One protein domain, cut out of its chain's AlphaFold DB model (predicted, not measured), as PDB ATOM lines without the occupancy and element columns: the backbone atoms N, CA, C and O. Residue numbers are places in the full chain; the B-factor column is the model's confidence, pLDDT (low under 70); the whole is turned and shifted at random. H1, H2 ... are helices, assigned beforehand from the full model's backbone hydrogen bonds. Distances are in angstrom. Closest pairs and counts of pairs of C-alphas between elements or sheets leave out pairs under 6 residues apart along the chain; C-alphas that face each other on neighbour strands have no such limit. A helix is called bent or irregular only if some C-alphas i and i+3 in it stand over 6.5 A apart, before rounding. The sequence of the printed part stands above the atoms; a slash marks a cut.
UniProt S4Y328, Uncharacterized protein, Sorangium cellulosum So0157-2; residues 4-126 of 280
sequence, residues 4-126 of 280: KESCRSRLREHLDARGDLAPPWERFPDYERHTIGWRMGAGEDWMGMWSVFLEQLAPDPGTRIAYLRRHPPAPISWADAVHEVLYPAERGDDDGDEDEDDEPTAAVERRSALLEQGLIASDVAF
ATOM      1  N   LYS A   4     -10.284 -19.437-107.040       86.56
ATOM      2  CA  LYS A   4      -9.586 -18.140-107.092       86.56
ATOM      3  C   LYS A   4      -9.050 -17.794-108.488       86.56
ATOM      4  O   LYS A   4      -9.105 -16.634-108.890       86.56
ATOM      5  N   GLU A   5      -8.539 -18.763-109.248       88.69
ATOM      6  CA  GLU A   5      -8.115 -18.534-110.642       88.69
ATOM      7  C   GLU A   5      -9.296 -18.180-111.554       88.69
ATOM      8  O   GLU A   5      -9.166 -17.290-112.395       88.69
ATOM      9  N   SER A   6     -10.450 -18.826-111.356       90.38
ATOM     10  CA  SER A   6     -11.690 -18.497-112.070       90.38
ATOM     11  C   SER A   6     -12.135 -17.059-111.775       90.38
ATOM     12  O   SER A   6     -12.354 -16.276-112.702       90.38
ATOM     13  N   CYS A   7     -12.158 -16.660-110.495       92.44
ATOM     14  CA  CYS A   7     -12.463 -15.285-110.088       92.44
ATOM     15  C   CYS A   7     -11.487 -14.271-110.707       92.44
ATOM     16  O   CYS A   7     -11.924 -13.260-111.249       92.44
ATOM     17  N   ARG A   8     -10.172 -14.551-110.712       92.50
ATOM     18  CA  ARG A   8      -9.158 -13.688-111.359       92.50
ATOM     19  C   ARG A   8      -9.392 -13.522-112.857       92.50
ATOM     20  O   ARG A   8      -9.194 -12.428-113.384       92.50
ATOM     21  N   SER A   9      -9.789 -14.596-113.537       90.31
ATOM     22  CA  SER A   9     -10.091 -14.558-114.970       90.31
ATOM     23  C   SER A   9     -11.278 -13.641-115.263       90.31
ATOM     24  O   SER A   9     -11.202 -12.824-116.177       90.31
ATOM     25  N   ARG A  10     -12.353 -13.765-114.477       92.56
ATOM     26  CA  ARG A  10     -13.608 -13.022-114.668       92.56
ATOM     27  C   ARG A  10     -13.532 -11.575-114.188       92.56
ATOM     28  O   ARG A  10     -14.167 -10.713-114.783       92.56
ATOM     29  N   LEU A  11     -12.712 -11.282-113.175       93.94
ATOM     30  CA  LEU A  11     -12.580  -9.946-112.581       93.94
ATOM     31  C   LEU A  11     -12.386  -8.841-113.628       93.94
ATOM     32  O   LEU A  11     -12.990  -7.780-113.521       93.94
ATOM     33  N   ARG A  12     -11.568  -9.092-114.659       90.12
ATOM     34  CA  ARG A  12     -11.249  -8.097-115.698       90.12
ATOM     35  C   ARG A  12     -12.473  -7.581-116.451       90.12
ATOM     36  O   ARG A  12     -12.441  -6.453-116.924       90.12
ATOM     37  N   GLU A  13     -13.517  -8.392-116.569       92.62
ATOM     38  CA  GLU A  13     -14.760  -8.034-117.261       92.62
ATOM     39  C   GLU A  13     -15.649  -7.105-116.420       92.62
ATOM     40  O   GLU A  13     -16.578  -6.496-116.947       92.62
ATOM     41  N   HIS A  14     -15.353  -6.979-115.123       94.81
ATOM     42  CA  HIS A  14     -16.156  -6.242-114.150       94.81
ATOM     43  C   HIS A  14     -15.475  -4.985-113.598       94.81
ATOM     44  O   HIS A  14     -16.095  -4.264-112.819       94.81
ATOM     45  N   LEU A  15     -14.228  -4.711-113.994       95.56
ATOM     46  CA  LEU A  15     -13.545  -3.482-113.608       95.56
ATOM     47  C   LEU A  15     -14.114  -2.272-114.361       95.56
ATOM     48  O   LEU A  15     -14.384  -2.341-115.562       95.56
ATOM     49  N   ASP A  16     -14.248  -1.145-113.664       93.62
ATOM     50  CA  ASP A  16     -14.608   0.133-114.271       93.62
ATOM     51  C   ASP A  16     -13.453   0.701-115.128       93.62
ATOM     52  O   ASP A  16     -12.347   0.157-115.204       93.62
ATOM     53  N   ALA A  17     -13.683   1.847-115.774       91.50
ATOM     54  CA  ALA A  17     -12.677   2.503-116.615       91.50
ATOM     55  C   ALA A  17     -11.398   2.933-115.860       91.50
ATOM     56  O   ALA A  17     -10.388   3.241-116.493       91.50
ATOM     57  N   ARG A  18     -11.431   2.981-114.523       90.00
ATOM     58  CA  ARG A  18     -10.293   3.286-113.642       90.00
ATOM     59  C   ARG A  18      -9.631   2.014-113.102       90.00
ATOM     60  O   ARG A  18      -8.671   2.121-112.343       90.00
ATOM     61  N   GLY A  19     -10.106   0.837-113.506       93.12
ATOM     62  CA  GLY A  19      -9.641  -0.443-112.991       93.12
ATOM     63  C   GLY A  19     -10.183  -0.760-111.598       93.12
ATOM     64  O   GLY A  19      -9.547  -1.528-110.883       93.12
ATOM     65  N   ASP A  20     -11.299  -0.151-111.192       95.31
ATOM     66  CA  ASP A  20     -11.908  -0.326-109.873       95.31
ATOM     67  C   ASP A  20     -13.050  -1.349-109.900       95.31
ATOM     68  O   ASP A  20     -13.658  -1.580-110.943       95.31
ATOM     69  N   LEU A  21     -13.368  -1.939-108.748       97.75
ATOM     70  CA  LEU A  21     -14.481  -2.874-108.592       97.75
ATOM     71  C   LEU A  21     -15.447  -2.375-107.517       97.75
ATOM     72  O   LEU A  21     -15.045  -2.154-106.372       97.75
ATOM     73  N   ALA A  22     -16.727  -2.258-107.873       97.88
ATOM     74  CA  ALA A  22     -17.774  -1.897-106.923       97.88
ATOM     75  C   ALA A  22     -17.827  -2.910-105.755       97.88
ATOM     76  O   ALA A  22     -17.847  -4.125-106.004       97.88
ATOM     77  N   PRO A  23     -17.854  -2.449-104.491       98.00
ATOM     78  CA  PRO A  23     -18.008  -3.328-103.341       98.00
ATOM     79  C   PRO A  23     -19.379  -4.029-103.357       98.00
ATOM     80  O   PRO A  23     -20.291  -3.594-104.067       98.00
ATOM     81  N   PRO A  24     -19.565  -5.111-102.579       97.81
ATOM     82  CA  PRO A  24     -20.784  -5.919-102.601       97.81
ATOM     83  C   PRO A  24     -22.066  -5.111-102.376       97.81
ATOM     84  O   PRO A  24     -23.015  -5.252-103.144       97.81
ATOM     85  N   TRP A  25     -22.062  -4.208-101.390       97.44
ATOM     86  CA  TRP A  25     -23.209  -3.354-101.065       97.44
ATOM     87  C   TRP A  25     -23.527  -2.314-102.143       97.44
ATOM     88  O   TRP A  25     -24.661  -1.852-102.226       97.44
ATOM     89  N   GLU A  26     -22.551  -1.941-102.972       98.00
ATOM     90  CA  GLU A  26     -22.824  -1.131-104.153       98.00
ATOM     91  C   GLU A  26     -23.319  -2.010-105.292       98.00
ATOM     92  O   GLU A  26     -24.277  -1.647-105.949       98.00
ATOM     93  N   ARG A  27     -22.732  -3.180-105.552       97.62
ATOM     94  CA  ARG A  27     -23.159  -3.997-106.696       97.62
ATOM     95  C   ARG A  27     -24.567  -4.580-106.537       97.62
ATOM     96  O   ARG A  27     -25.279  -4.678-107.543       97.62
ATOM     97  N   PHE A  28     -24.911  -5.002-105.323       97.19
ATOM     98  CA  PHE A  28     -26.180  -5.634-104.954       97.19
ATOM     99  C   PHE A  28     -26.751  -4.958-103.696       97.19
ATOM    100  O   PHE A  28     -26.756  -5.551-102.617       97.19
ATOM    101  N   PRO A  29     -27.209  -3.698-103.788       96.50
ATOM    102  CA  PRO A  29     -27.732  -2.972-102.627       96.50
ATOM    103  C   PRO A  29     -29.030  -3.592-102.078       96.50
ATOM    104  O   PRO A  29     -29.387  -3.421-100.910       96.50
ATOM    105  N   ASP A  30     -29.738  -4.337-102.924       95.12
ATOM    106  CA  ASP A  30     -30.928  -5.127-102.626       95.12
ATOM    107  C   ASP A  30     -30.619  -6.511-102.028       95.12
ATOM    108  O   ASP A  30     -31.547  -7.222-101.646       95.12
ATOM    109  N   TYR A  31     -29.345  -6.890-101.885       95.12
ATOM    110  CA  TYR A  31     -28.953  -8.058-101.100       95.12
ATOM    111  C   TYR A  31     -28.707  -7.627 -99.654       95.12
ATOM    112  O   TYR A  31     -27.775  -6.885 -99.345       95.12
ATOM    113  N   GLU A  32     -29.550  -8.114 -98.748       91.62
ATOM    114  CA  GLU A  32     -29.301  -8.009 -97.312       91.62
ATOM    115  C   GLU A  32     -28.017  -8.792 -96.944       91.62
ATOM    116  O   GLU A  32     -27.650  -9.748 -97.628       91.62
ATOM    117  N   ARG A  33     -27.277  -8.363 -95.916       90.12
ATOM    118  CA  ARG A  33     -25.940  -8.868 -95.544       90.12
ATOM    119  C   ARG A  33     -25.889 -10.383 -95.294       90.12
ATOM    120  O   ARG A  33     -24.843 -10.999 -95.520       90.12
ATOM    121  N   HIS A  34     -26.975 -10.983 -94.830       88.00
ATOM    122  CA  HIS A  34     -27.085 -12.394 -94.465       88.00
ATOM    123  C   HIS A  34     -27.965 -13.204 -95.425       88.00
ATOM    124  O   HIS A  34     -28.165 -14.403 -95.210       88.00
ATOM    125  N   THR A  35     -28.436 -12.603 -96.522       90.06
ATOM    126  CA  THR A  35     -29.200 -13.330 -97.541       90.06
ATOM    127  C   THR A  35     -28.403 -14.489 -98.145       90.06
ATOM    128  O   THR A  35     -27.192 -14.408 -98.378       90.06
ATOM    129  N   ILE A  36     -29.105 -15.573 -98.482       90.19
ATOM    130  CA  ILE A  36     -28.510 -16.765 -99.102       90.19
ATOM    131  C   ILE A  36     -27.877 -16.470-100.473       90.19
ATOM    132  O   ILE A  36     -26.997 -17.207-100.915       90.19
ATOM    133  N   GLY A  37     -28.263 -15.366-101.124       91.69
ATOM    134  CA  GLY A  37     -27.673 -14.908-102.386       91.69
ATOM    135  C   GLY A  37     -26.163 -14.641-102.318       91.69
ATOM    136  O   GLY A  37     -25.487 -14.716-103.340       91.69
ATOM    137  N   TRP A  38     -25.592 -14.403-101.131       94.81
ATOM    138  CA  TRP A  38     -24.134 -14.296-100.965       94.81
ATOM    139  C   TRP A  38     -23.404 -15.639-100.994       94.81
ATOM    140  O   TRP A  38     -22.197 -15.676-101.220       94.81
ATOM    141  N   ARG A  39     -24.126 -16.738-100.763       91.44
ATOM    142  CA  ARG A  39     -23.590 -18.105-100.720       91.44
ATOM    143  C   ARG A  39     -23.945 -18.921-101.960       91.44
ATOM    144  O   ARG A  39     -23.551 -20.077-102.043       91.44
ATOM    145  N   MET A  40     -24.730 -18.354-102.880       91.12
ATOM    146  CA  MET A  40     -25.138 -19.016-104.117       91.12
ATOM    147  C   MET A  40     -25.298 -18.012-105.259       91.12
ATOM    148  O   MET A  40     -25.926 -16.965-105.111       91.12
ATOM    149  N   GLY A  41     -24.822 -18.377-106.448       90.56
ATOM    150  CA  GLY A  41     -25.091 -17.629-107.677       90.56
ATOM    151  C   GLY A  41     -24.305 -16.319-107.774       90.56
ATOM    152  O   GLY A  41     -23.099 -16.286-107.544       90.56
ATOM    153  N   ALA A  42     -24.976 -15.232-108.171       93.25
ATOM    154  CA  ALA A  42     -24.304 -13.983-108.539       93.25
ATOM    155  C   ALA A  42     -23.588 -13.291-107.366       93.25
ATOM    156  O   ALA A  42     -22.537 -12.685-107.578       93.25
ATOM    157  N   GLY A  43     -24.130 -13.383-106.147       95.44
ATOM    158  CA  GLY A  43     -23.499 -12.797-104.964       95.44
ATOM    159  C   GLY A  43     -22.230 -13.545-104.555       95.44
ATOM    160  O   GLY A  43     -21.218 -12.904-104.290       95.44
ATOM    161  N   GLU A  44     -22.239 -14.882-104.591       95.25
ATOM    162  CA  GLU A  44     -21.052 -15.717-104.325       95.25
ATOM    163  C   GLU A  44     -19.920 -15.417-105.318       95.25
ATOM    164  O   GLU A  44     -18.779 -15.153-104.925       95.25
ATOM    165  N   ASP A  45     -20.254 -15.382-106.611       94.94
ATOM    166  CA  ASP A  45     -19.319 -15.009-107.671       94.94
ATOM    167  C   ASP A  45     -18.694 -13.630-107.412       94.94
ATOM    168  O   ASP A  45     -17.481 -13.444-107.564       94.94
ATOM    169  N   TRP A  46     -19.515 -12.653-107.015       97.31
ATOM    170  CA  TRP A  46     -19.057 -11.292-106.758       97.31
ATOM    171  C   TRP A  46     -18.193 -11.187-105.511       97.31
ATOM    172  O   TRP A  46     -17.163 -10.521-105.562       97.31
ATOM    173  N   MET A  47     -18.545 -11.882-104.426       96.19
ATOM    174  CA  MET A  47     -17.714 -11.963-103.222       96.19
ATOM    175  C   MET A  47     -16.340 -12.559-103.541       96.19
ATOM    176  O   MET A  47     -15.319 -12.033-103.095       96.19
ATOM    177  N   GLY A  48     -16.286 -13.599-104.380       95.00
ATOM    178  CA  GLY A  48     -15.028 -14.180-104.853       95.00
ATOM    179  C   GLY A  48     -14.189 -13.202-105.685       95.00
ATOM    180  O   GLY A  48     -12.984 -13.061-105.458       95.00
ATOM    181  N   MET A  49     -14.812 -12.485-106.626       97.25
ATOM    182  CA  MET A  49     -14.125 -11.460-107.425       97.25
ATOM    183  C   MET A  49     -13.667 -10.270-106.578       97.25
ATOM    184  O   MET A  49     -12.551  -9.788-106.771       97.25
ATOM    185  N   TRP A  50     -14.482  -9.834-105.619       97.50
ATOM    186  CA  TRP A  50     -14.161  -8.755-104.693       97.50
ATOM    187  C   TRP A  50     -13.001  -9.123-103.775       97.50
ATOM    188  O   TRP A  50     -12.040  -8.364-103.684       97.50
ATOM    189  N   SER A  51     -13.005 -10.326-103.198       95.38
ATOM    190  CA  SER A  51     -11.884 -10.844-102.407       95.38
ATOM    191  C   SER A  51     -10.571 -10.821-103.201       95.38
ATOM    192  O   SER A  51      -9.572 -10.255-102.757       95.38
ATOM    193  N   VAL A  52     -10.580 -11.340-104.431       95.38
ATOM    194  CA  VAL A  52      -9.410 -11.340-105.324       95.38
ATOM    195  C   VAL A  52      -8.984  -9.932-105.758       95.38
ATOM    196  O   VAL A  52      -7.799  -9.684-105.994       95.38
ATOM    197  N   PHE A  53      -9.929  -9.007-105.913       97.12
ATOM    198  CA  PHE A  53      -9.629  -7.604-106.182       97.12
ATOM    199  C   PHE A  53      -8.932  -6.957-104.979       97.12
ATOM    200  O   PHE A  53      -7.896  -6.312-105.136       97.12
ATOM    201  N   LEU A  54      -9.429  -7.198-103.764       96.31
ATOM    202  CA  LEU A  54      -8.812  -6.720-102.529       96.31
ATOM    203  C   LEU A  54      -7.405  -7.302-102.320       96.31
ATOM    204  O   LEU A  54      -6.549  -6.586-101.808       96.31
ATOM    205  N   GLU A  55      -7.119  -8.538-102.743       94.00
ATOM    206  CA  GLU A  55      -5.757  -9.113-102.723       94.00
ATOM    207  C   GLU A  55      -4.754  -8.306-103.582       94.00
ATOM    208  O   GLU A  55      -3.550  -8.369-103.342       94.00
ATOM    209  N   GLN A  56      -5.225  -7.546-104.579       93.38
ATOM    210  CA  GLN A  56      -4.374  -6.740-105.471       93.38
ATOM    211  C   GLN A  56      -4.103  -5.327-104.943       93.38
ATOM    212  O   GLN A  56      -3.185  -4.660-105.422       93.38
ATOM    213  N   LEU A  57      -4.890  -4.854-103.975       95.06
ATOM    214  CA  LEU A  57      -4.666  -3.560-103.339       95.06
ATOM    215  C   LEU A  57      -3.530  -3.656-102.315       95.06
ATOM    216  O   LEU A  57      -3.356  -4.673-101.641       95.06
ATOM    217  N   ALA A  58      -2.787  -2.566-102.129       94.38
ATOM    218  CA  ALA A  58      -1.831  -2.490-101.031       94.38
ATOM    219  C   ALA A  58      -2.566  -2.644 -99.679       94.38
ATOM    220  O   ALA A  58      -3.673  -2.121 -99.523       94.38
ATOM    221  N   PRO A  59      -2.013  -3.398 -98.711       93.44
ATOM    222  CA  PRO A  59      -2.674  -3.668 -97.431       93.44
ATOM    223  C   PRO A  59      -2.673  -2.462 -96.481       93.44
ATOM    224  O   PRO A  59      -3.217  -2.560 -95.389       93.44
ATOM    225  N   ASP A  60      -2.053  -1.340 -96.854       94.31
ATOM    226  CA  ASP A  60      -1.999  -0.161 -95.999       94.31
ATOM    227  C   ASP A  60      -3.382   0.517 -95.875       94.31
ATOM    228  O   ASP A  60      -4.103   0.641 -96.874       94.31
ATOM    229  N   PRO A  61      -3.748   1.032 -94.683       92.75
ATOM    230  CA  PRO A  61      -5.054   1.655 -94.471       92.75
ATOM    231  C   PRO A  61      -5.349   2.823 -95.419       92.75
ATOM    232  O   PRO A  61      -6.497   3.029 -95.799       92.75
ATOM    233  N   GLY A  62      -4.332   3.579 -95.846       96.56
ATOM    234  CA  GLY A  62      -4.507   4.719 -96.747       96.56
ATOM    235  C   GLY A  62      -5.069   4.305 -98.107       96.56
ATOM    236  O   GLY A  62      -6.056   4.880 -98.570       96.56
ATOM    237  N   THR A  63      -4.491   3.269 -98.719       96.62
ATOM    238  CA  THR A  63      -4.970   2.693 -99.985       96.62
ATOM    239  C   THR A  63      -6.377   2.114 -99.844       96.62
ATOM    240  O   THR A  63      -7.226   2.333-100.715       96.62
ATOM    241  N   ARG A  64      -6.655   1.413 -98.739       97.12
ATOM    242  CA  ARG A  64      -7.957   0.777 -98.475       97.12
ATOM    243  C   ARG A  64      -9.066   1.802 -98.242       97.12
ATOM    244  O   ARG A  64     -10.117   1.714 -98.871       97.12
ATOM    245  N   ILE A  65      -8.800   2.840 -97.449       97.69
ATOM    246  CA  ILE A  65      -9.705   3.983 -97.265       97.69
ATOM    247  C   ILE A  65      -9.941   4.695 -98.597       97.69
ATOM    248  O   ILE A  65     -11.075   5.048 -98.915       97.69
ATOM    249  N   ALA A  66      -8.891   4.907 -99.398       97.25
ATOM    250  CA  ALA A  66      -9.034   5.543-100.701       97.25
ATOM    251  C   ALA A  66      -9.900   4.712-101.658       97.25
ATOM    252  O   ALA A  66     -10.602   5.306-102.471       97.25
ATOM    253  N   TYR A  67      -9.850   3.378-101.587       97.81
ATOM    254  CA  TYR A  67     -10.775   2.494-102.301       97.81
ATOM    255  C   TYR A  67     -12.212   2.687-101.823       97.81
ATOM    256  O   TYR A  67     -13.058   3.078-102.621       97.81
ATOM    257  N   LEU A  68     -12.465   2.522-100.525       97.94
ATOM    258  CA  LEU A  68     -13.808   2.641 -99.953       97.94
ATOM    259  C   LEU A  68     -14.449   4.006-100.248       97.94
ATOM    260  O   LEU A  68     -15.615   4.070-100.611       97.94
ATOM    261  N   ARG A  69     -13.679   5.101-100.186       97.62
ATOM    262  CA  ARG A  69     -14.172   6.468-100.447       97.62
ATOM    263  C   ARG A  69     -14.502   6.776-101.910       97.62
ATOM    264  O   ARG A  69     -15.048   7.844-102.181       97.62
ATOM    265  N   ARG A  70     -14.135   5.912-102.860       96.44
ATOM    266  CA  ARG A  70     -14.553   6.061-104.268       96.44
ATOM    267  C   ARG A  70     -15.949   5.500-104.529       96.44
ATOM    268  O   ARG A  70     -16.501   5.796-105.587       96.44
ATOM    269  N   HIS A  71     -16.488   4.757-103.567       97.50
ATOM    270  CA  HIS A  71     -17.767   4.062-103.615       97.50
ATOM    271  C   HIS A  71     -18.717   4.642-102.550       97.50
ATOM    272  O   HIS A  71     -18.265   5.361-101.649       97.50
ATOM    273  N   PRO A  72     -20.035   4.385-102.624       97.25
ATOM    274  CA  PRO A  72     -20.956   4.704-101.539       97.25
ATOM    275  C   PRO A  72     -20.520   4.031-100.225       97.25
ATOM    276  O   PRO A  72     -19.983   2.915-100.265       97.25
ATOM    277  N   PRO A  73     -20.759   4.665 -99.060       97.94
ATOM    278  CA  PRO A  73     -20.463   4.035 -97.781       97.94
ATOM    279  C   PRO A  73     -21.264   2.743 -97.625       97.94
ATOM    280  O   PRO A  73     -22.369   2.619 -98.159       97.94
ATOM    281  N   ALA A  74     -20.710   1.779 -96.894       97.69
ATOM    282  CA  ALA A  74     -21.411   0.528 -96.660       97.69
ATOM    283  C   ALA A  74     -22.596   0.739 -95.699       97.69
ATOM    284  O   ALA A  74     -22.530   1.604 -94.819       97.69
ATOM    285  N   PRO A  75     -23.678  -0.042 -95.809       96.19
ATOM    286  CA  PRO A  75     -24.679  -0.109 -94.752       96.19
ATOM    287  C   PRO A  75     -24.028  -0.501 -93.420       96.19
ATOM    288  O   PRO A  75     -23.030  -1.219 -93.410       96.19
ATOM    289  N   ILE A  76     -24.580  -0.058 -92.288       94.75
ATOM    290  CA  ILE A  76     -24.032  -0.384 -90.954       94.75
ATOM    291  C   ILE A  76     -23.895  -1.899 -90.741       94.75
ATOM    292  O   ILE A  76     -22.921  -2.335 -90.131       94.75
ATOM    293  N   SER A  77     -24.802  -2.700 -91.305       92.25
ATOM    294  CA  SER A  77     -24.718  -4.165 -91.309       92.25
ATOM    295  C   SER A  77     -23.469  -4.754 -91.977       92.25
ATOM    296  O   SER A  77     -23.182  -5.926 -91.779       92.25
ATOM    297  N   TRP A  78     -22.694  -3.960 -92.719       95.00
ATOM    298  CA  TRP A  78     -21.425  -4.352 -93.346       95.00
ATOM    299  C   TRP A  78     -20.181  -3.841 -92.596       95.00
ATOM    300  O   TRP A  78     -19.080  -3.850 -93.149       95.00
ATOM    301  N   ALA A  79     -20.326  -3.348 -91.361       94.50
ATOM    302  CA  ALA A  79     -19.218  -2.777 -90.591       94.50
ATOM    303  C   ALA A  79     -18.039  -3.748 -90.397       94.50
ATOM    304  O   ALA A  79     -16.885  -3.328 -90.484       94.50
ATOM    305  N   ASP A  80     -18.324  -5.031 -90.183       92.44
ATOM    306  CA  ASP A  80     -17.340  -6.113 -90.077       92.44
ATOM    307  C   ASP A  80     -16.525  -6.270 -91.372       92.44
ATOM    308  O   ASP A  80     -15.297  -6.212 -91.361       92.44
ATOM    309  N   ALA A  81     -17.199  -6.340 -92.519       94.25
ATOM    310  CA  ALA A  81     -16.554  -6.467 -93.819       94.25
ATOM    311  C   ALA A  81     -15.714  -5.226 -94.164       94.25
ATOM    312  O   ALA A  81     -14.630  -5.339 -94.739       94.25
ATOM    313  N   VAL A  82     -16.184  -4.026 -93.806       96.88
ATOM    314  CA  VAL A  82     -15.397  -2.793 -93.965       96.88
ATOM    315  C   VAL A  82     -14.155  -2.824 -93.074       96.88
ATOM    316  O   VAL A  82     -13.082  -2.417 -93.522       96.88
ATOM    317  N   HIS A  83     -14.268  -3.335 -91.848       94.81
ATOM    318  CA  HIS A  83     -13.128  -3.517 -90.955       94.81
ATOM    319  C   HIS A  83     -12.087  -4.479 -91.552       94.81
ATOM    320  O   HIS A  83     -10.913  -4.118 -91.645       94.81
ATOM    321  N   GLU A  84     -12.508  -5.637 -92.069       93.12
ATOM    322  CA  GLU A  84     -11.618  -6.594 -92.748       93.12
ATOM    323  C   GLU A  84     -10.893  -5.990 -93.962       93.12
ATOM    324  O   GLU A  84      -9.742  -6.332 -94.245       93.12
ATOM    325  N   VAL A  85     -11.547  -5.085 -94.698       95.75
ATOM    326  CA  VAL A  85     -10.921  -4.378 -95.825       95.75
ATOM    327  C   VAL A  85      -9.786  -3.474 -95.347       95.75
ATOM    328  O   VAL A  85      -8.776  -3.357 -96.046       95.75
ATOM    329  N   LEU A  86      -9.945  -2.816 -94.195       95.12
ATOM    330  CA  LEU A  86      -8.943  -1.910 -93.628       95.12
ATOM    331  C   LEU A  86      -7.778  -2.656 -92.973       95.12
ATOM    332  O   LEU A  86      -6.640  -2.195 -93.078       95.12
ATOM    333  N   TYR A  87      -8.061  -3.795 -92.339       92.12
ATOM    334  CA  TYR A  87      -7.102  -4.567 -91.550       92.12
ATOM    335  C   TYR A  87      -7.001  -6.019 -92.046       92.12
ATOM    336  O   TYR A  87      -7.291  -6.959 -91.310       92.12
ATOM    337  N   PRO A  88      -6.539  -6.255 -93.291       88.62
ATOM    338  CA  PRO A  88      -6.519  -7.596 -93.879       88.62
ATOM    339  C   PRO A  88      -5.588  -8.582 -93.155       88.62
ATOM    340  O   PRO A  88      -5.712  -9.785 -93.355       88.62
ATOM    341  N   ALA A  89      -4.649  -8.095 -92.336       80.62
ATOM    342  CA  ALA A  89      -3.762  -8.931 -91.525       80.62
ATOM    343  C   ALA A  89      -4.452  -9.518 -90.281       80.62
ATOM    344  O   ALA A  89      -3.985 -10.522 -89.756       80.62
ATOM    345  N   GLU A  90      -5.556  -8.917 -89.831       78.62
ATOM    346  CA  GLU A  90      -6.364  -9.403 -88.704       78.62
ATOM    347  C   GLU A  90      -7.351 -10.495 -89.139       78.62
ATOM    348  O   GLU A  90      -8.000 -11.107 -88.307       78.62
ATOM    349  N   ARG A  91      -7.430 -10.782 -90.447       63.78
ATOM    350  CA  ARG A  91      -8.339 -11.777 -91.030       63.78
ATOM    351  C   ARG A  91      -8.032 -13.230 -90.624       63.78
ATOM    352  O   ARG A  91      -8.878 -14.068 -90.884       63.78
ATOM    353  N   GLY A  92      -6.867 -13.500 -90.021       50.47
ATOM    354  CA  GLY A  92      -6.482 -14.786 -89.414       50.47
ATOM    355  C   GLY A  92      -6.446 -16.001 -90.360       50.47
ATOM    356  O   GLY A  92      -7.450 -16.393 -90.934       50.47
ATOM    357  N   ASP A  93      -5.294 -16.669 -90.473       41.25
ATOM    358  CA  ASP A  93      -5.174 -18.021 -91.063       41.25
ATOM    359  C   ASP A  93      -5.656 -19.122 -90.076       41.25
ATOM    360  O   ASP A  93      -5.063 -20.200 -90.013       41.25
ATOM    361  N   ASP A  94      -6.690 -18.856 -89.270       44.03
ATOM    362  CA  ASP A  94      -7.207 -19.801 -88.271       44.03
ATOM    363  C   ASP A  94      -8.607 -20.285 -88.677       44.03
ATOM    364  O   ASP A  94      -9.631 -19.720 -88.308       44.03
ATOM    365  N   ASP A  95      -8.646 -21.369 -89.457       42.41
ATOM    366  CA  ASP A  95      -9.828 -22.230 -89.641       42.41
ATOM    367  C   ASP A  95     -10.138 -23.032 -88.341       42.41
ATOM    368  O   ASP A  95     -10.562 -24.192 -88.386       42.41
ATOM    369  N   GLY A  96      -9.863 -22.454 -87.169       40.59
ATOM    370  CA  GLY A  96      -9.925 -23.087 -85.859       40.59
ATOM    371  C   GLY A  96     -10.533 -22.142 -84.831       40.59
ATOM    372  O   GLY A  96      -9.936 -21.134 -84.488       40.59
ATOM    373  N   ASP A  97     -11.704 -22.532 -84.331       38.50
ATOM    374  CA  ASP A  97     -12.453 -21.935 -83.222       38.50
ATOM    375  C   ASP A  97     -13.236 -20.647 -83.564       38.50
ATOM    376  O   ASP A  97     -12.836 -19.515 -83.308       38.50
ATOM    377  N   GLU A  98     -14.440 -20.871 -84.108       43.28
ATOM    378  CA  GLU A  98     -15.583 -19.948 -84.115       43.28
ATOM    379  C   GLU A  98     -15.994 -19.576 -82.672       43.28
ATOM    380  O   GLU A  98     -17.033 -20.026 -82.223       43.28
ATOM    381  N   ASP A  99     -15.184 -18.829 -81.917       43.09
ATOM    382  CA  ASP A  99     -15.546 -18.310 -80.580       43.09
ATOM    383  C   ASP A  99     -14.651 -17.116 -80.149       43.09
ATOM    384  O   ASP A  99     -14.449 -16.875 -78.956       43.09
ATOM    385  N   GLU A 100     -14.107 -16.312 -81.074       45.97
ATOM    386  CA  GLU A 100     -13.720 -14.942 -80.695       45.97
ATOM    387  C   GLU A 100     -14.991 -14.088 -80.635       45.97
ATOM    388  O   GLU A 100     -15.338 -13.343 -81.553       45.97
ATOM    389  N   ASP A 101     -15.706 -14.234 -79.514       48.44
ATOM    390  CA  ASP A 101     -16.595 -13.214 -78.971       48.44
ATOM    391  C   ASP A 101     -15.768 -11.927 -78.809       48.44
ATOM    392  O   ASP A 101     -15.238 -11.632 -77.733       48.44
ATOM    393  N   ASP A 102     -15.612 -11.167 -79.895       52.22
ATOM    394  CA  ASP A 102     -15.151  -9.787 -79.842       52.22
ATOM    395  C   ASP A 102     -15.908  -9.114 -78.695       52.22
ATOM    396  O   ASP A 102     -17.144  -9.099 -78.699       52.22
ATOM    397  N   GLU A 103     -15.189  -8.577 -77.697       60.38
ATOM    398  CA  GLU A 103     -15.840  -7.900 -76.577       60.38
ATOM    399  C   GLU A 103     -16.876  -6.921 -77.161       60.38
ATOM    400  O   GLU A 103     -16.505  -6.096 -78.004       60.38
ATOM    401  N   PRO A 104     -18.165  -6.976 -76.765       67.69
ATOM    402  CA  PRO A 104     -19.215  -6.176 -77.401       67.69
ATOM    403  C   PRO A 104     -18.860  -4.683 -77.504       67.69
ATOM    404  O   PRO A 104     -19.232  -3.998 -78.457       67.69
ATOM    405  N   THR A 105     -18.065  -4.191 -76.553       75.69
ATOM    406  CA  THR A 105     -17.480  -2.848 -76.538       75.69
ATOM    407  C   THR A 105     -16.560  -2.578 -77.737       75.69
ATOM    408  O   THR A 105     -16.709  -1.547 -78.387       75.69
ATOM    409  N   ALA A 106     -15.665  -3.502 -78.095       80.94
ATOM    410  CA  ALA A 106     -14.742  -3.363 -79.223       80.94
ATOM    411  C   ALA A 106     -15.475  -3.343 -80.576       80.94
ATOM    412  O   ALA A 106     -15.119  -2.579 -81.475       80.94
ATOM    413  N   ALA A 107     -16.539  -4.137 -80.742       82.81
ATOM    414  CA  ALA A 107     -17.393  -4.073 -81.933       82.81
ATOM    415  C   ALA A 107     -18.115  -2.715 -82.061       82.81
ATOM    416  O   ALA A 107     -18.159  -2.127 -83.147       82.81
ATOM    417  N   VAL A 108     -18.624  -2.177 -80.948       86.50
ATOM    418  CA  VAL A 108     -19.276  -0.857 -80.898       86.50
ATOM    419  C   VAL A 108     -18.287   0.275 -81.188       86.50
ATOM    420  O   VAL A 108     -18.607   1.188 -81.954       86.50
ATOM    421  N   GLU A 109     -17.079   0.220 -80.628       89.94
ATOM    422  CA  GLU A 109     -16.021   1.203 -80.873       89.94
ATOM    423  C   GLU A 109     -15.561   1.184 -82.336       89.94
ATOM    424  O   GLU A 109     -15.527   2.240 -82.975       89.94
ATOM    425  N   ARG A 110     -15.305  -0.004 -82.908       90.88
ATOM    426  CA  ARG A 110     -14.964  -0.163 -84.335       90.88
ATOM    427  C   ARG A 110     -16.042   0.437 -85.231       90.88
ATOM    428  O   ARG A 110     -15.738   1.248 -86.105       90.88
ATOM    429  N   ARG A 111     -17.312   0.103 -84.986       92.19
ATOM    430  CA  ARG A 111     -18.444   0.652 -85.746       92.19
ATOM    431  C   ARG A 111     -18.525   2.174 -85.628       92.19
ATOM    432  O   ARG A 111     -18.712   2.852 -86.635       92.19
ATOM    433  N   SER A 112     -18.349   2.713 -84.423       93.69
ATOM    434  CA  SER A 112     -18.365   4.161 -84.182       93.69
ATOM    435  C   SER A 112     -17.245   4.865 -84.955       93.69
ATOM    436  O   SER A 112     -17.499   5.851 -85.643       93.69
ATOM    437  N   ALA A 113     -16.033   4.306 -84.952       95.12
ATOM    438  CA  ALA A 113     -14.910   4.842 -85.714       95.12
ATOM    439  C   ALA A 113     -15.142   4.796 -87.237       95.12
ATOM    440  O   ALA A 113     -14.730   5.712 -87.954       95.12
ATOM    441  N   LEU A 114     -15.793   3.750 -87.758       96.75
ATOM    442  CA  LEU A 114     -16.150   3.655 -89.180       96.75
ATOM    443  C   LEU A 114     -17.235   4.670 -89.578       96.75
ATOM    444  O   LEU A 114     -17.152   5.253 -90.664       96.75
ATOM    445  N   LEU A 115     -18.219   4.907 -88.700       95.69
ATOM    446  CA  LEU A 115     -19.251   5.936 -88.873       95.69
ATOM    447  C   LEU A 115     -18.633   7.338 -88.917       95.69
ATOM    448  O   LEU A 115     -18.910   8.103 -89.838       95.69
ATOM    449  N   GLU A 116     -17.751   7.664 -87.969       96.62
ATOM    450  CA  GLU A 116     -17.056   8.959 -87.922       96.62
ATOM    451  C   GLU A 116     -16.194   9.211 -89.167       96.62
ATOM    452  O   GLU A 116     -16.088  10.341 -89.648       96.62
ATOM    453  N   GLN A 117     -15.606   8.153 -89.730       96.38
ATOM    454  CA  GLN A 117     -14.827   8.225 -90.968       96.38
ATOM    455  C   GLN A 117     -15.683   8.295 -92.242       96.38
ATOM    456  O   GLN A 117     -15.124   8.515 -93.325       96.38
ATOM    457  N   GLY A 118     -17.002   8.110 -92.124       97.19
ATOM    458  CA  GLY A 118     -17.946   8.069 -93.238       97.19
ATOM    459  C   GLY A 118     -17.772   6.850 -94.144       97.19
ATOM    460  O   GLY A 118     -18.055   6.942 -95.335       97.19
ATOM    461  N   LEU A 119     -17.249   5.739 -93.614       97.81
ATOM    462  CA  LEU A 119     -17.058   4.490 -94.365       97.81
ATOM    463  C   LEU A 119     -18.286   3.576 -94.292       97.81
ATOM    464  O   LEU A 119     -18.492   2.762 -95.190       97.81
ATOM    465  N   ILE A 120     -19.108   3.753 -93.254       97.44
ATOM    466  CA  ILE A 120     -20.427   3.136 -93.124       97.44
ATOM    467  C   ILE A 120     -21.492   4.193 -92.826       97.44
ATOM    468  O   ILE A 120     -21.172   5.269 -92.315       97.44
ATOM    469  N   ALA A 121     -22.752   3.901 -93.145       95.88
ATOM    470  CA  ALA A 121     -23.880   4.801 -92.922       95.88
ATOM    471  C   ALA A 121     -25.206   4.045 -92.727       95.88
ATOM    472  O   ALA A 121     -25.379   2.918 -93.191       95.88
ATOM    473  N   SER A 122     -26.148   4.694 -92.042       92.56
ATOM    474  CA  SER A 122     -27.537   4.236 -91.911       92.56
ATOM    475  C   SER A 122     -28.334   4.561 -93.180       92.56
ATOM    476  O   SER A 122     -28.137   5.622 -93.775       92.56
ATOM    477  N   ASP A 123     -29.241   3.662 -93.570       90.94
ATOM    478  CA  ASP A 123     -30.192   3.814 -94.689       90.94
ATOM    479  C   ASP A 123     -29.547   4.156 -96.046       90.94
ATOM    480  O   ASP A 123     -30.093   4.898 -96.869       90.94
ATOM    481  N   VAL A 124     -28.349   3.627 -96.293       95.44
ATOM    482  CA  VAL A 124     -27.589   3.895 -97.521       95.44
ATOM    483  C   VAL A 124     -27.928   2.914 -98.638       95.44
ATOM    484  O   VAL A 124     -27.807   3.270 -99.813       95.44
ATOM    485  N   ALA A 125     -28.394   1.702 -98.315       96.75
ATOM    486  CA  ALA A 125     -28.697   0.699 -99.330       96.75
ATOM    487  C   ALA A 125     -29.808   1.173-100.277       96.75
ATOM    488  O   ALA A 125     -29.678   1.046-101.493       96.75
ATOM    489  N   PHE A 126     -30.853   1.816 -99.743       96.38
ATOM    490  CA  PHE A 126     -31.925   2.379-100.564       96.38
ATOM    491  C   PHE A 126     -31.425   3.483-101.499       96.38
ATOM    492  O   PHE A 126     -31.720   3.454-102.693       96.38
TER     493      PHE A 126
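What this domain is: This is residues 4 to 126 of the 280 residues of an uncharacterized protein of Sorangium cellulosum So0157-2 (UniProt S4Y328). Two groups of crossed helices make up this domain: H1 crosses H3, with the short H2 packed on H3 as well, and H7 crosses H5, which meets H4 near their ends in a V. H3 and H5 come close at Leu 54 and Val 85, short H6 follows at the end of H5, and residues 92 to 106, of which 104 to 106 belong to H7, stick out. The printed part has 123 residues with seven named helices, H1 to H7 in order, and no named strand; its class is all helix, though named helices hold 61 of the 123 residues, under half. It is compact, with a radius of gyration of the C-alphas of 14.6 A and spans of 41 by 33 by 30 A.

How they stand to each other: H1, residues 4 to 11, touches H3, residues 42 to 54, about perpendicular at 84 degrees; their closest C-alphas, of Cys 7 and Met 49, are 4.9 A apart. H2, residues 24 to 27, also touches H3, closest at the C-alphas of Pro 24 and Met 47, 6.8 A apart. H3 is close to but not clearly touching H5, residues 76 to 86; the closest C-alphas, of Leu 54 and Val 85, are 7.4 A apart. These two run the same way at a shallow tilt of 34 degrees, only just short of steep. H4, residues 61 to 68, and H5 form a helical hairpin and touch at a steep tilt of 43 degrees, opposite ways; the closest C-alphas, of Pro 61 and Leu 86, are 5.3 A apart. H6, residues 88 to 91, is close to but not clearly touching H5, with the C-alphas of Glu 84 and Arg 91 closest at 6.4 A. H7, residues 104 to 116, touches H5 with residues 110 to 114 alone, about perpendicular at 85 degrees; the closest C-alphas, of Ala 79 and Arg 111, are 6.0 A apart. H1 and H7 are apart. Every O i to N i+4 pair is within hydrogen-bond range in H1, H3, H4 and H7, against 5 of 7 in H5; H2 and H6 are too short for such a pair.

Where its parts are: H1 begins at C-alpha 4, (-9.586, -18.140, -107.092). H3 is 18.1 A long, H5 15.4 A and H7 18.6 A; H5 is irregular, with C-alphas 77 and 80 7.7 A apart. H7 ends at C-alpha 116, (-17.056, 8.959, -87.922).

The domain as a whole: The C-alphas of Ala 17 and Asp 99, 41.7 A apart, are the two farthest apart. The links H1 to H2, H2 to H3 and H6 to H7 are long. Residues 74 to 75 pair with residues 120 to 121, parallel. The printed part has no cut, and residues 91 to 104 have pLDDT under 70.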